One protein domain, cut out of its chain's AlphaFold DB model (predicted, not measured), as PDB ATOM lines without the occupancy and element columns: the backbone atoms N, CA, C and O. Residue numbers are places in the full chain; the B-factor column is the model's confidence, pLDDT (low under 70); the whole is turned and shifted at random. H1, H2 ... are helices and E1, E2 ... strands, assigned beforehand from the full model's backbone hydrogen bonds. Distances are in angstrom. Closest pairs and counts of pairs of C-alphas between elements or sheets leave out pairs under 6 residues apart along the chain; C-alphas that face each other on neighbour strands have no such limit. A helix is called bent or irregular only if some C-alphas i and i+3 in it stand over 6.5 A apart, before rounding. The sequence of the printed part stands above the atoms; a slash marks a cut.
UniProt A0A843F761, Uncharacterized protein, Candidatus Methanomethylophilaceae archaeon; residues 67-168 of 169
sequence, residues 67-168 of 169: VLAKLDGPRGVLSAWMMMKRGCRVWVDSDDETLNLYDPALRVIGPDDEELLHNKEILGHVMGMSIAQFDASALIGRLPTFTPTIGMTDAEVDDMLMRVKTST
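What this domain is: This is residues 67 to 168 of the 169 residues of an uncharacterized protein of Candidatus Methanomethylophilaceae archaeon (UniProt A0A843F761). A small sheet of three parallel strands has H1 packed along one face, and H4 crosses the first part of H1 at a steep tilt. The irregular H3 and H4 lie at opposite ends of the longest axis, and a long link, residues 127 to 153, loops out beyond E3 before it reaches H4. The printed part has 102 residues with four named helices and three named strands, in the order E1 H1 E2 H2 H3 E3 H4, and the sheet's order is E2 E1 E3. The class is mixed, helices and strands, with 49 residues in named elements, under half. The whole is compact, with a radius of gyration of the C-alphas of 13.3 A and spans of 36 by 33 by 22 A.

How they stand to each other: E1, residues 67 to 69, is the inner strand. E2, residues 89 to 92, is its parallel neighbour at 34 degrees, with N 69 and O 91 2.8 A apart, within hydrogen-bond range. E3, residues 122 to 126, is its parallel neighbour at 25 degrees, with N 126 and O 68 at 2.7 A. H1, residues 74 to 85, is on the sheet at a height of 9.1 A, over E2 and E1, along the strands at 13 degrees to E1 on the local plane; helix and sheet form two layers. The closest C-alphas of E1 and H1, Ala 69 and Ala 80, are 5.8 A apart. E1, H1 and E2 form a strand-helix-strand unit, two parallel neighbour strands joined through a helix, with a right-handed crossover. E2, H2, residues 97 to 100, H3, residues 111 to 118, and E3 form a split unit, E1 being between its strands, also right-handed. H1 touches H2 with residues 77 to 81 alone; their closest C-alphas, Trp 81 and Leu 99, are 6.5 A apart. H3 only grazes the sheet, with residues 116 to 117. H4, residues 154 to 166, touches H1, and H1 touches it with residues 74 to 78 alone, at a steep tilt of 54 degrees, the same way; the closest C-alphas of the two, those of Leu 78 and Leu 161, are 6.1 A apart. Every O i to N i+4 pair is within hydrogen-bond range in H1 and H4; H3 has 0 of 4, but 3 of 5 O i to N i+3 pairs, and H2 is too short for an O i to N i+4 pair.

Where its parts are: E1 begins at C-alpha 67, (-13.693, -82.105, -47.150). H1 is 16.4 A long, E3 11.0 A and E2 10.0 A. H3, 14.6 A, is irregular: C-alphas 112 and 115 are 7.7 A apart. H4, 18.5 A, ends at C-alpha 166, (-26.790, -63.240, -38.177).

The domain as a whole: The C-alphas of Ser 137 and Thr 168, the two farthest apart, are 37.0 A apart. The printed part has no cut. The link from E3 to H4 is long, 27 residues; its residues 145 to 146 pair with residues 125 to 126 of E3, parallel. Mean pLDDT of the printed part is 88.3; residues 111 to 112, 114 to 118, 120, 137 to 141 and 168 are under 70.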
ATOM      1  N   VAL A  67     -14.270 -82.878 -46.038       94.50
ATOM      2  CA  VAL A  67     -13.693 -82.105 -47.150       94.50
ATOM      3  C   VAL A  67     -12.647 -81.121 -46.636       94.50
ATOM      4  O   VAL A  67     -12.687 -80.723 -45.471       94.50
ATOM      5  N   LEU A  68     -11.722 -80.735 -47.512       93.25
ATOM      6  CA  LEU A  68     -10.663 -79.765 -47.228       93.25
ATOM      7  C   LEU A  68     -11.022 -78.432 -47.874       93.25
ATOM      8  O   LEU A  68     -11.149 -78.384 -49.093       93.25
ATOM      9  N   ALA A  69     -11.188 -77.367 -47.102       94.31
ATOM     10  CA  ALA A  69     -11.515 -76.050 -47.625       94.31
ATOM     11  C   ALA A  69     -10.332 -75.091 -47.540       94.31
ATOM     12  O   ALA A  69      -9.638 -75.044 -46.528       94.31
ATOM     13  N   LYS A  70     -10.162 -74.302 -48.600       92.75
ATOM     14  CA  LYS A  70      -9.269 -73.147 -48.614       92.75
ATOM     15  C   LYS A  70     -10.074 -71.884 -48.319       92.75
ATOM     16  O   LYS A  70     -11.054 -71.611 -49.017       92.75
ATOM     17  N   LEU A  71      -9.682 -71.123 -47.303       94.38
ATOM     18  CA  LEU A  71     -10.387 -69.917 -46.864       94.38
ATOM     19  C   LEU A  71      -9.753 -68.645 -47.446       94.38
ATOM     20  O   LEU A  71      -9.391 -67.715 -46.727       94.38
ATOM     21  N   ASP A  72      -9.620 -68.576 -48.771       89.12
ATOM     22  CA  ASP A  72      -9.045 -67.437 -49.499       89.12
ATOM     23  C   ASP A  72     -10.018 -66.246 -49.637       89.12
ATOM     24  O   ASP A  72     -10.266 -65.716 -50.720       89.12
ATOM     25  N   GLY A  73     -10.558 -65.798 -48.502       93.94
ATOM     26  CA  GLY A  73     -11.476 -64.665 -48.389       93.94
ATOM     27  C   GLY A  73     -12.948 -65.066 -48.202       93.94
ATOM     28  O   GLY A  73     -13.262 -66.243 -47.993       93.94
ATOM     29  N   PRO A  74     -13.883 -64.095 -48.287       96.12
ATOM     30  CA  PRO A  74     -15.302 -64.296 -47.956       96.12
ATOM     31  C   PRO A  74     -15.966 -65.444 -48.726       96.12
ATOM     32  O   PRO A  74     -16.772 -66.199 -48.185       96.12
ATOM     33  N   ARG A  75     -15.585 -65.614 -49.996       97.00
ATOM     34  CA  ARG A  75     -16.106 -66.658 -50.879       97.00
ATOM     35  C   ARG A  75     -15.654 -68.065 -50.476       97.00
ATOM     36  O   ARG A  75     -16.452 -69.001 -50.570       97.00
ATOM     37  N   GLY A  76     -14.406 -68.215 -50.025       96.88
ATOM     38  CA  GLY A  76     -13.878 -69.477 -49.496       96.88
ATOM     39  C   GLY A  76     -14.595 -69.880 -48.209       96.88
ATOM     40  O   GLY A  76     -15.097 -71.000 -48.107       96.88
ATOM     41  N   VAL A  77     -14.775 -68.923 -47.290       98.00
ATOM     42  CA  VAL A  77     -15.551 -69.105 -46.048       98.00
ATOM     43  C   VAL A  77     -16.994 -69.511 -46.347       98.00
ATOM     44  O   VAL A  77     -17.484 -70.510 -45.818       98.00
ATOM     45  N   LEU A  78     -17.676 -68.804 -47.253       98.06
ATOM     46  CA  LEU A  78     -19.044 -69.161 -47.630       98.06
ATOM     47  C   LEU A  78     -19.116 -70.548 -48.289       98.06
ATOM     48  O   LEU A  78     -20.022 -71.325 -47.987       98.06
ATOM     49  N   SER A  79     -18.159 -70.891 -49.154       97.81
ATOM     50  CA  SER A  79     -18.087 -72.215 -49.788       97.81
ATOM     51  C   SER A  79     -17.923 -73.334 -48.760       97.81
ATOM     52  O   SER A  79     -18.636 -74.339 -48.827       97.81
ATOM     53  N   ALA A  80     -17.030 -73.147 -47.785       97.88
ATOM     54  CA  ALA A  80     -16.843 -74.056 -46.659       97.88
ATOM     55  C   ALA A  80     -18.153 -74.236 -45.876       97.88
ATOM     56  O   ALA A  80     -18.628 -75.363 -45.706       97.88
ATOM     57  N   TRP A  81     -18.803 -73.135 -45.495       97.56
ATOM     58  CA  TRP A  81     -20.080 -73.171 -44.783       97.56
ATOM     59  C   TRP A  81     -21.190 -73.879 -45.579       97.56
ATOM     60  O   TRP A  81     -21.942 -74.689 -45.033       97.56
ATOM     61  N   MET A  82     -21.281 -73.651 -46.894       97.81
ATOM     62  CA  MET A  82     -22.250 -74.344 -47.752       97.81
ATOM     63  C   MET A  82     -22.019 -75.860 -47.774       97.81
ATOM     64  O   MET A  82     -22.985 -76.624 -47.840       97.81
ATOM     65  N   MET A  83     -20.767 -76.312 -47.670       97.69
ATOM     66  CA  MET A  83     -20.444 -77.734 -47.530       97.69
ATOM     67  C   MET A  83     -20.786 -78.271 -46.135       97.69
ATOM     68  O   MET A  83     -21.345 -79.369 -46.041       97.69
ATOM     69  N   MET A  84     -20.576 -77.489 -45.068       96.88
ATOM     70  CA  MET A  84     -21.057 -77.826 -43.717       96.88
ATOM     71  C   MET A  84     -22.577 -78.019 -43.696       96.88
ATOM     72  O   MET A  84     -23.073 -79.023 -43.189       96.88
ATOM     73  N   LYS A  85     -23.324 -77.121 -44.351       96.25
ATOM     74  CA  LYS A  85     -24.789 -77.199 -44.499       96.25
ATOM     75  C   LYS A  85     -25.251 -78.440 -45.267       96.25
ATOM     76  O   LYS A  85     -26.381 -78.901 -45.096       96.25
ATOM     77  N   ARG A  86     -24.384 -79.008 -46.106       96.88
ATOM     78  CA  ARG A  86     -24.603 -80.287 -46.796       96.88
ATOM     79  C   ARG A  86     -24.116 -81.485 -45.980       96.88
ATOM     80  O   ARG A  86     -24.027 -82.572 -46.527       96.88
ATOM     81  N   GLY A  87     -23.831 -81.321 -44.690       95.88
ATOM     82  CA  GLY A  87     -23.486 -82.416 -43.786       95.88
ATOM     83  C   GLY A  87     -22.035 -82.883 -43.892       95.88
ATOM     84  O   GLY A  87     -21.698 -83.916 -43.315       95.88
ATOM     85  N   CYS A  88     -21.168 -82.159 -44.604       96.06
ATOM     86  CA  CYS A  88     -19.733 -82.444 -44.599       96.06
ATOM     87  C   CYS A  88     -19.097 -81.859 -43.335       96.06
ATOM     88  O   CYS A  88     -19.455 -80.764 -42.908       96.06
ATOM     89  N   ARG A  89     -18.125 -82.555 -42.746       95.56
ATOM     90  CA  ARG A  89     -17.195 -81.918 -41.810       95.56
ATOM     91  C   ARG A  89     -16.082 -81.263 -42.619       95.56
ATOM     92  O   ARG A  89     -15.473 -81.920 -43.461       95.56
ATOM     93  N   VAL A  90     -15.841 -79.982 -42.382       95.75
ATOM     94  CA  VAL A  90     -14.845 -79.218 -43.132       95.75
ATOM     95  C   VAL A  90     -13.601 -79.063 -42.279       95.75
ATOM     96  O   VAL A  90     -13.689 -78.720 -41.104       95.75
ATOM     97  N   TRP A  91     -12.450 -79.350 -42.868       94.81
ATOM     98  CA  TRP A  91     -11.160 -78.963 -42.319       94.81
ATOM     99  C   TRP A  91     -10.596 -77.831 -43.165       94.81
ATOM    100  O   TRP A  91     -10.758 -77.847 -44.384       94.81
ATOM    101  N   VAL A  92      -9.986 -76.849 -42.519       95.25
ATOM    102  CA  VAL A  92      -9.660 -75.549 -43.116       95.25
ATOM    103  C   VAL A  92      -8.164 -75.273 -43.035       95.25
ATOM    104  O   VAL A  92      -7.492 -75.812 -42.163       95.25
ATOM    105  N   ASP A  93      -7.627 -74.457 -43.937       92.50
ATOM    106  CA  ASP A  93      -6.212 -74.052 -43.941       92.50
ATOM    107  C   ASP A  93      -5.898 -72.889 -42.981       92.50
ATOM    108  O   ASP A  93      -4.738 -72.640 -42.657       92.50
ATOM    109  N   SER A  94      -6.923 -72.191 -42.497       93.75
ATOM    110  CA  SER A  94      -6.822 -71.132 -41.494       93.75
ATOM    111  C   SER A  94      -8.072 -71.094 -40.613       93.75
ATOM    112  O   SER A  94      -9.102 -71.671 -40.957       93.75
ATOM    113  N   ASP A  95      -7.972 -70.462 -39.444       94.50
ATOM    114  CA  ASP A  95      -9.112 -70.292 -38.538       94.50
ATOM    115  C   ASP A  95     -10.102 -69.236 -39.068       94.50
ATOM    116  O   ASP A  95      -9.692 -68.269 -39.712       94.50
ATOM    117  N   ASP A  96     -11.398 -69.398 -38.778       96.31
ATOM    118  CA  ASP A  96     -12.441 -68.439 -39.163       96.31
ATOM    119  C   ASP A  96     -13.574 -68.371 -38.130       96.31
ATOM    120  O   ASP A  96     -14.231 -69.363 -37.803       96.31
ATOM    121  N   GLU A  97     -13.847 -67.159 -37.642       94.31
ATOM    122  CA  GLU A  97     -14.869 -66.899 -36.622       94.31
ATOM    123  C   GLU A  97     -16.275 -67.311 -37.073       94.31
ATOM    124  O   GLU A  97     -17.055 -67.810 -36.266       94.31
ATOM    125  N   THR A  98     -16.604 -67.149 -38.360       94.94
ATOM    126  CA  THR A  98     -17.931 -67.495 -38.890       94.94
ATOM    127  C   THR A  98     -18.149 -68.997 -38.842       94.94
ATOM    128  O   THR A  98     -19.222 -69.440 -38.451       94.94
ATOM    129  N   LEU A  99     -17.152 -69.789 -39.237       96.31
ATOM    130  CA  LEU A  99     -17.250 -71.248 -39.232       96.31
ATOM    131  C   LEU A  99     -17.255 -71.819 -37.807       96.31
ATOM    132  O   LEU A  99     -18.001 -72.765 -37.541       96.31
ATOM    133  N   ASN A 100     -16.516 -71.206 -36.878       95.12
ATOM    134  CA  ASN A 100     -16.492 -71.597 -35.462       95.12
ATOM    135  C   ASN A 100     -17.855 -71.476 -34.762       95.12
ATOM    136  O   ASN A 100     -18.138 -72.238 -33.837       95.12
ATOM    137  N   LEU A 101     -18.736 -70.580 -35.227       93.38
ATOM    138  CA  LEU A 101     -20.126 -70.507 -34.747       93.38
ATOM    139  C   LEU A 101     -20.901 -71.815 -34.992       93.38
ATOM    140  O   LEU A 101     -21.844 -72.126 -34.266       93.38
ATOM    141  N   TYR A 102     -20.510 -72.579 -36.015       93.31
ATOM    142  CA  TYR A 102     -21.194 -73.793 -36.461       93.31
ATOM    143  C   TYR A 102     -20.465 -75.081 -36.070       93.31
ATOM    144  O   TYR A 102     -21.119 -76.095 -35.821       93.31
ATOM    145  N   ASP A 103     -19.133 -75.060 -36.025       94.25
ATOM    146  CA  ASP A 103     -18.302 -76.147 -35.503       94.25
ATOM    147  C   ASP A 103     -17.293 -75.580 -34.492       94.25
ATOM    148  O   ASP A 103     -16.200 -75.183 -34.883       94.25
ATOM    149  N   PRO A 104     -17.613 -75.558 -33.185       91.62
ATOM    150  CA  PRO A 104     -16.675 -75.096 -32.157       91.62
ATOM    151  C   PRO A 104     -15.393 -75.938 -32.050       91.62
ATOM    152  O   PRO A 104     -14.475 -75.570 -31.321       91.62
ATOM    153  N   ALA A 105     -15.341 -77.094 -32.721       91.25
ATOM    154  CA  ALA A 105     -14.167 -77.952 -32.829       91.25
ATOM    155  C   ALA A 105     -13.585 -77.932 -34.255       91.25
ATOM    156  O   ALA A 105     -13.006 -78.935 -34.697       91.25
ATOM    157  N   LEU A 106     -13.754 -76.811 -34.975       95.00
ATOM    158  CA  LEU A 106     -13.222 -76.606 -36.317       95.00
ATOM    159  C   LEU A 106     -11.733 -76.959 -36.348       95.00
ATOM    160  O   LEU A 106     -10.917 -76.425 -35.598       95.00
ATOM    161  N   ARG A 107     -11.370 -77.898 -37.225       93.31
ATOM    162  CA  ARG A 107      -9.977 -78.322 -37.368       93.31
ATOM    163  C   ARG A 107      -9.282 -77.462 -38.413       93.31
ATOM    164  O   ARG A 107      -9.589 -77.579 -39.601       93.31
ATOM    165  N   VAL A 108      -8.288 -76.706 -37.959       93.81
ATOM    166  CA  VAL A 108      -7.287 -76.068 -38.817       93.81
ATOM    167  C   VAL A 108      -6.187 -77.078 -39.140       93.81
ATOM    168  O   VAL A 108      -5.707 -77.796 -38.260       93.81
ATOM    169  N   ILE A 109      -5.835 -77.166 -40.414       89.00
ATOM    170  CA  ILE A 109      -4.809 -78.045 -40.966       89.00
ATOM    171  C   ILE A 109      -3.483 -77.294 -40.989       89.00
ATOM    172  O   ILE A 109      -3.404 -76.171 -41.485       89.00
ATOM    173  N   GLY A 110      -2.447 -77.920 -40.440       80.31
ATOM    174  CA  GLY A 110      -1.095 -77.382 -40.425       80.31
ATOM    175  C   GLY A 110      -0.276 -77.769 -41.663       80.31
ATOM    176  O   GLY A 110      -0.696 -78.601 -42.466       80.31
ATOM    177  N   PRO A 111       0.939 -77.216 -41.805       69.50
ATOM    178  CA  PRO A 111       1.851 -77.548 -42.904       69.50
ATOM    179  C   PRO A 111       2.222 -79.039 -42.980       69.50
ATOM    180  O   PRO A 111       2.471 -79.551 -44.063       69.50
ATOM    181  N   ASP A 112       2.225 -79.740 -41.842       68.50
ATOM    182  CA  ASP A 112       2.639 -81.149 -41.741       68.50
ATOM    183  C   ASP A 112       1.520 -82.148 -42.089       68.50
ATOM    184  O   ASP A 112       1.731 -83.358 -42.120       68.50
ATOM    185  N   ASP A 113       0.310 -81.665 -42.360       72.00
ATOM    186  CA  ASP A 113      -0.859 -82.499 -42.630       72.00
ATOM    187  C   ASP A 113      -0.958 -82.940 -44.115       72.00
ATOM    188  O   ASP A 113      -2.016 -83.393 -44.561       72.00
ATOM    189  N   GLU A 114       0.121 -82.852 -44.908       65.56
ATOM    190  CA  GLU A 114       0.140 -83.276 -46.325       65.56
ATOM    191  C   GLU A 114      -0.328 -84.731 -46.517       65.56
ATOM    192  O   GLU A 114      -0.971 -85.069 -47.516       65.56
ATOM    193  N   GLU A 115      -0.088 -85.600 -45.531       67.81
ATOM    194  CA  GLU A 115      -0.559 -86.987 -45.538       67.81
ATOM    195  C   GLU A 115      -2.093 -87.105 -45.586       67.81
ATOM    196  O   GLU A 115      -2.624 -88.102 -46.089       67.81
ATOM    197  N   LEU A 116      -2.833 -86.084 -45.136       69.31
ATOM    198  CA  LEU A 116      -4.298 -86.061 -45.187       69.31
ATOM    199  C   LEU A 116      -4.837 -86.036 -46.619       69.31
ATOM    200  O   LEU A 116      -5.944 -86.520 -46.847       69.31
ATOM    201  N   LEU A 117      -4.056 -85.561 -47.594       64.88
ATOM    202  CA  LEU A 117      -4.410 -85.634 -49.017       64.88
ATOM    203  C   LEU A 117      -4.514 -87.087 -49.511       64.88
ATOM    204  O   LEU A 117      -5.221 -87.378 -50.478       64.88
ATOM    205  N   HIS A 118      -3.850 -88.020 -48.822       67.44
ATOM    206  CA  HIS A 118      -3.923 -89.454 -49.092       67.44
ATOM    207  C   HIS A 118      -4.978 -90.175 -48.244       67.44
ATOM    208  O   HIS A 118      -5.245 -91.364 -48.464       67.44
ATOM    209  N   ASN A 119      -5.614 -89.478 -47.296       72.50
ATOM    210  CA  ASN A 119      -6.639 -90.055 -46.445       72.50
ATOM    211  C   ASN A 119      -7.914 -90.331 -47.259       72.50
ATOM    212  O   ASN A 119      -8.542 -89.431 -47.812       72.50
ATOM    213  N   LYS A 120      -8.323 -91.604 -47.294       68.81
ATOM    214  CA  LYS A 120      -9.512 -92.066 -48.027       68.81
ATOM    215  C   LYS A 120     -10.830 -91.492 -47.491       68.81
ATOM    216  O   LYS A 120     -11.847 -91.626 -48.162       68.81
ATOM    217  N   GLU A 121     -10.825 -90.889 -46.305       78.69
ATOM    218  CA  GLU A 121     -11.998 -90.238 -45.714       78.69
ATOM    219  C   GLU A 121     -12.241 -88.815 -46.239       78.69
ATOM    220  O   GLU A 121     -13.328 -88.272 -46.024       78.69
ATOM    221  N   ILE A 122     -11.257 -88.208 -46.915       88.56
ATOM    222  CA  ILE A 122     -11.423 -86.909 -47.569       88.56
ATOM    223  C   ILE A 122     -12.079 -87.118 -48.931       88.56
ATOM    224  O   ILE A 122     -11.547 -87.795 -49.810       88.56
ATOM    225  N   LEU A 123     -13.242 -86.501 -49.110       90.38
ATOM    226  CA  LEU A 123     -14.042 -86.621 -50.321       90.38
ATOM    227  C   LEU A 123     -13.660 -85.621 -51.403       90.38
ATOM    228  O   LEU A 123     -13.992 -85.859 -52.557       90.38
ATOM    229  N   GLY A 124     -13.019 -84.505 -51.055       91.38
ATOM    230  CA  GLY A 124     -12.734 -83.437 -52.007       91.38
ATOM    231  C   GLY A 124     -12.174 -82.166 -51.388       91.38
ATOM    232  O   GLY A 124     -12.143 -82.008 -50.165       91.38
ATOM    233  N   HIS A 125     -11.775 -81.260 -52.275       90.81
ATOM    234  CA  HIS A 125     -11.397 -79.890 -51.951       90.81
ATOM    235  C   HIS A 125     -12.596 -78.954 -52.083       90.81
ATOM    236  O   HIS A 125     -13.487 -79.192 -52.891       90.81
ATOM    237  N   VAL A 126     -12.611 -77.871 -51.320       94.19
ATOM    238  CA  VAL A 126     -13.609 -76.807 -51.390       94.19
ATOM    239  C   VAL A 126     -12.876 -75.502 -51.641       94.19
ATOM    240  O   VAL A 126     -11.982 -75.139 -50.879       94.19
ATOM    241  N   MET A 127     -13.252 -74.815 -52.714       92.50
ATOM    242  CA  MET A 127     -12.588 -73.591 -53.157       92.50
ATOM    243  C   MET A 127     -13.620 -72.499 -53.418       92.50
ATOM    244  O   MET A 127     -14.653 -72.740 -54.052       92.50
ATOM    245  N   GLY A 128     -13.316 -71.283 -52.968       93.31
ATOM    246  CA  GLY A 128     -14.109 -70.102 -53.264       93.31
ATOM    247  C   GLY A 128     -13.776 -69.538 -54.639       93.31
ATOM    248  O   GLY A 128     -12.963 -68.634 -54.753       93.31
ATOM    249  N   MET A 129     -14.427 -70.027 -55.697       90.00
ATOM    250  CA  MET A 129     -14.213 -69.515 -57.061       90.00
ATOM    251  C   MET A 129     -15.438 -68.767 -57.583       90.00
ATOM    252  O   MET A 129     -16.569 -69.085 -57.208       90.00
ATOM    253  N   SER A 130     -15.214 -67.772 -58.437       91.50
ATOM    254  CA  SER A 130     -16.227 -67.209 -59.335       91.50
ATOM    255  C   SER A 130     -16.039 -67.769 -60.744       91.50
ATOM    256  O   SER A 130     -14.959 -68.255 -61.087       91.50
ATOM    257  N   ILE A 131     -17.062 -67.662 -61.593       89.75
ATOM    258  CA  ILE A 131     -16.955 -68.086 -62.997       89.75
ATOM    259  C   ILE A 131     -15.825 -67.367 -63.756       89.75
ATOM    260  O   ILE A 131     -15.203 -67.961 -64.629       89.75
ATOM    261  N   ALA A 132     -15.523 -66.114 -63.402       86.19
ATOM    262  CA  ALA A 132     -14.474 -65.317 -64.042       86.19
ATOM    263  C   ALA A 132     -13.056 -65.756 -63.641       86.19
ATOM    264  O   ALA A 132     -12.112 -65.572 -64.402       86.19
ATOM    265  N   GLN A 133     -12.914 -66.331 -62.445       82.69
ATOM    266  CA  GLN A 133     -11.655 -66.858 -61.912       82.69
ATOM    267  C   GLN A 133     -11.503 -68.359 -62.171       82.69
ATOM    268  O   GLN A 133     -10.517 -68.957 -61.743       82.69
ATOM    269  N   PHE A 134     -12.494 -68.988 -62.810       82.38
ATOM    270  CA  PHE A 134     -12.472 -70.417 -63.044       82.38
ATOM    271  C   PHE A 134     -11.325 -70.788 -63.978       82.38
ATOM    272  O   PHE A 134     -11.287 -70.392 -65.143       82.38
ATOM    273  N   ASP A 135     -10.425 -71.609 -63.459       73.94
ATOM    274  CA  ASP A 135      -9.339 -72.202 -64.210       73.94
ATOM    275  C   ASP A 135      -9.435 -73.724 -64.087       73.94
ATOM    276  O   ASP A 135      -9.207 -74.300 -63.022       73.94
ATOM    277  N   ALA A 136      -9.778 -74.390 -65.190       71.31
ATOM    278  CA  ALA A 136      -9.845 -75.848 -65.238       71.31
ATOM    279  C   ALA A 136      -8.477 -76.494 -64.967       71.31
ATOM    280  O   ALA A 136      -8.418 -77.626 -64.491       71.31
ATOM    281  N   SER A 137      -7.383 -75.774 -65.233       69.00
ATOM    282  CA  SER A 137      -6.036 -76.228 -64.911       69.00
ATOM    283  C   SER A 137      -5.709 -76.110 -63.426       69.00
ATOM    284  O   SER A 137      -4.775 -76.764 -62.997       69.00
ATOM    285  N   ALA A 138      -6.495 -75.379 -62.624       60.06
ATOM    286  CA  ALA A 138      -6.379 -75.357 -61.164       60.06
ATOM    287  C   ALA A 138      -7.080 -76.554 -60.488       60.06
ATOM    288  O   ALA A 138      -6.903 -76.782 -59.293       60.06
ATOM    289  N   LEU A 139      -7.837 -77.363 -61.242       64.25
ATOM    290  CA  LEU A 139      -8.485 -78.595 -60.768       64.25
ATOM    291  C   LEU A 139      -7.505 -79.784 -60.717       64.25
ATOM    292  O   LEU A 139      -7.852 -80.911 -61.076       64.25
ATOM    293  N   ILE A 140      -6.258 -79.542 -60.304       53.22
ATOM    294  CA  ILE A 140      -5.213 -80.569 -60.254       53.22
ATOM    295  C   ILE A 140      -5.375 -81.378 -58.971       53.22
ATOM    296  O   ILE A 140      -5.063 -80.905 -57.882       53.22
ATOM    297  N   GLY A 141      -5.835 -82.621 -59.091       63.31
ATOM    298  CA  GLY A 141      -5.897 -83.535 -57.957       63.31
ATOM    299  C   GLY A 141      -6.631 -84.833 -58.268       63.31
ATOM    300  O   GLY A 141      -7.394 -84.932 -59.225       63.31
ATOM    301  N   ARG A 142      -6.404 -85.859 -57.440       72.00
ATOM    302  CA  ARG A 142      -7.154 -87.129 -57.502       72.00
ATOM    303  C   ARG A 142      -8.578 -86.986 -56.949       72.00
ATOM    304  O   ARG A 142      -9.430 -87.828 -57.220       72.00
ATOM    305  N   LEU A 143      -8.802 -85.963 -56.129       82.94
ATOM    306  CA  LEU A 143     -10.056 -85.702 -55.438       82.94
ATOM    307  C   LEU A 143     -10.855 -84.617 -56.175       82.94
ATOM    308  O   LEU A 143     -10.251 -83.707 -56.741       82.94
ATOM    309  N   PRO A 144     -12.196 -84.687 -56.177       89.19
ATOM    310  CA  PRO A 144     -13.030 -83.654 -56.777       89.19
ATOM    311  C   PRO A 144     -12.885 -82.316 -56.042       89.19
ATOM    312  O   PRO A 144     -12.691 -82.274 -54.824       89.19
ATOM    313  N   THR A 145     -13.061 -81.223 -56.782       90.81
ATOM    314  CA  THR A 145     -13.124 -79.865 -56.230       90.81
ATOM    315  C   THR A 145     -14.560 -79.362 -56.275       90.81
ATOM    316  O   THR A 145     -15.200 -79.342 -57.326       90.81
ATOM    317  N   PHE A 146     -15.067 -78.939 -55.125       93.44
ATOM    318  CA  PHE A 146     -16.375 -78.333 -54.955       93.44
ATOM    319  C   PHE A 146     -16.238 -76.811 -54.929       93.44
ATOM    320  O   PHE A 146     -15.497 -76.254 -54.120       93.44
ATOM    321  N   THR A 147     -17.010 -76.134 -55.775       94.06
ATOM    322  CA  THR A 147     -17.076 -74.665 -55.832       94.06
ATOM    323  C   THR A 147     -18.533 -74.199 -55.704       94.06
ATOM    324  O   THR A 147     -19.129 -73.766 -56.695       94.06
ATOM    325  N   PRO A 148     -19.163 -74.322 -54.517       96.12
ATOM    326  CA  PRO A 148     -20.594 -74.052 -54.342       96.12
ATOM    327  C   PRO A 148     -21.006 -72.629 -54.734       96.12
ATOM    328  O   PRO A 148     -22.136 -72.412 -55.161       96.12
ATOM    329  N   THR A 149     -20.081 -71.673 -54.626       96.75
ATOM    330  CA  THR A 149     -20.316 -70.253 -54.909       96.75
ATOM    331  C   THR A 149     -20.008 -69.848 -56.353       96.75
ATOM    332  O   THR A 149     -20.083 -68.667 -56.660       96.75
ATOM    333  N   ILE A 150     -19.637 -70.765 -57.260       95.19
ATOM    334  CA  ILE A 150     -19.135 -70.401 -58.607       95.19
ATOM    335  C   ILE A 150     -20.090 -69.529 -59.427       95.19
ATOM    336  O   ILE A 150     -19.645 -68.645 -60.159       95.19
ATOM    337  N   GLY A 151     -21.396 -69.751 -59.265       95.62
ATOM    338  CA  GLY A 151     -22.447 -68.982 -59.929       95.62
ATOM    339  C   GLY A 151     -22.860 -67.697 -59.206       95.62
ATOM    340  O   GLY A 151     -23.751 -67.019 -59.700       95.62
ATOM    341  N   MET A 152     -22.261 -67.377 -58.057       96.44
ATOM    342  CA  MET A 152     -22.598 -66.193 -57.263       96.44
ATOM    343  C   MET A 152     -21.679 -65.021 -57.604       96.44
ATOM    344  O   MET A 152     -20.456 -65.181 -57.701       96.44
ATOM    345  N   THR A 153     -22.258 -63.830 -57.701       96.31
ATOM    346  CA  THR A 153     -21.535 -62.550 -57.689       96.31
ATOM    347  C   THR A 153     -20.918 -62.284 -56.313       96.31
ATOM    348  O   THR A 153     -21.315 -62.894 -55.322       96.31
ATOM    349  N   ASP A 154     -19.943 -61.378 -56.227       95.12
ATOM    350  CA  ASP A 154     -19.331 -61.032 -54.933       95.12
ATOM    351  C   ASP A 154     -20.343 -60.384 -53.973       95.12
ATOM    352  O   ASP A 154     -20.371 -60.726 -52.797       95.12
ATOM    353  N   ALA A 155     -21.261 -59.558 -54.488       96.62
ATOM    354  CA  ALA A 155     -22.338 -58.974 -53.687       96.62
ATOM    355  C   ALA A 155     -23.269 -60.044 -53.085       96.62
ATOM    356  O   ALA A 155     -23.618 -59.972 -51.911       96.62
ATOM    357  N   GLU A 156     -23.635 -61.075 -53.856       97.44
ATOM    358  CA  GLU A 156     -24.444 -62.188 -53.338       97.44
ATOM    359  C   GLU A 156     -23.691 -63.017 -52.291       97.44
ATOM    360  O   GLU A 156     -24.305 -63.513 -51.344       97.44
ATOM    361  N   VAL A 157     -22.374 -63.186 -52.459       97.50
ATOM    362  CA  VAL A 157     -21.520 -63.854 -51.467       97.50
ATOM    363  C   VAL A 157     -21.522 -63.069 -50.160       97.50
ATOM    364  O   VAL A 157     -21.759 -63.661 -49.107       97.50
ATOM    365  N   ASP A 158     -21.318 -61.755 -50.223       96.62
ATOM    366  CA  ASP A 158     -21.286 -60.889 -49.046       96.62
ATOM    367  C   ASP A 158     -22.643 -60.862 -48.327       96.62
ATOM    368  O   ASP A 158     -22.704 -61.092 -47.116       96.62
ATOM    369  N   ASP A 159     -23.741 -60.687 -49.067       96.75
ATOM    370  CA  ASP A 159     -25.103 -60.707 -48.523       96.75
ATOM    371  C   ASP A 159     -25.419 -62.039 -47.835       96.75
ATOM    372  O   ASP A 159     -26.015 -62.085 -46.750       96.75
ATOM    373  N   MET A 160     -25.027 -63.153 -48.455       95.81
ATOM    374  CA  MET A 160     -25.262 -64.472 -47.889       95.81
ATOM    375  C   MET A 160     -24.386 -64.712 -46.661       95.81
ATOM    376  O   MET A 160     -24.888 -65.225 -45.663       95.81
ATOM    377  N   LEU A 161     -23.120 -64.292 -46.678       95.25
ATOM    378  CA  LEU A 161     -22.230 -64.413 -45.528       95.25
ATOM    379  C   LEU A 161     -22.706 -63.554 -44.345       95.25
ATOM    380  O   LEU A 161     -22.652 -64.012 -43.203       95.25
ATOM    381  N   MET A 162     -23.251 -62.357 -44.596       94.12
ATOM    382  CA  MET A 162     -23.905 -61.555 -43.554       94.12
ATOM    383  C   MET A 162     -25.079 -62.307 -42.926       94.12
ATOM    384  O   MET A 162     -25.170 -62.374 -41.701       94.12
ATOM    385  N   ARG A 163     -25.938 -62.936 -43.740       92.19
ATOM    386  CA  ARG A 163     -27.042 -63.765 -43.227       92.19
ATOM    387  C   ARG A 163     -26.537 -64.955 -42.423       92.19
ATOM    388  O   ARG A 163     -27.125 -65.266 -41.397       92.19
ATOM    389  N   VAL A 164     -25.462 -65.614 -42.849       93.25
ATOM    390  CA  VAL A 164     -24.861 -66.735 -42.105       93.25
ATOM    391  C   VAL A 164     -24.404 -66.292 -40.716       93.25
ATOM    392  O   VAL A 164     -24.656 -66.995 -39.739       93.25
ATOM    393  N   LYS A 165     -23.792 -65.109 -40.613       89.81
ATOM    394  CA  LYS A 165     -23.349 -64.540 -39.334       89.81
ATOM    395  C   LYS A 165     -24.523 -64.200 -38.417       89.81
ATOM    396  O   LYS A 165     -24.456 -64.485 -37.230       89.81
ATOM    397  N   THR A 166     -25.609 -63.650 -38.962       85.06
ATOM    398  CA  THR A 166     -26.790 -63.240 -38.177       85.06
ATOM    399  C   THR A 166     -27.814 -64.351 -37.941       85.06
ATOM    400  O   THR A 166     -28.710 -64.178 -37.124       85.06
ATOM    401  N   SER A 167     -27.697 -65.489 -38.633       73.12
ATOM    402  CA  SER A 167     -28.563 -66.667 -38.434       73.12
ATOM    403  C   SER A 167     -28.109 -67.563 -37.275       73.12
ATOM    404  O   SER A 167     -28.714 -68.610 -37.038       73.12
ATOM    405  N   THR A 168     -27.031 -67.183 -36.588       60.00
ATOM    406  CA  THR A 168     -26.587 -67.817 -35.345       60.00
ATOM    407  C   THR A 168     -27.211 -67.036 -34.192       60.00
ATOM    408  O   THR A 168     -27.136 -65.810 -34.187       60.00
TER     409      THR A 168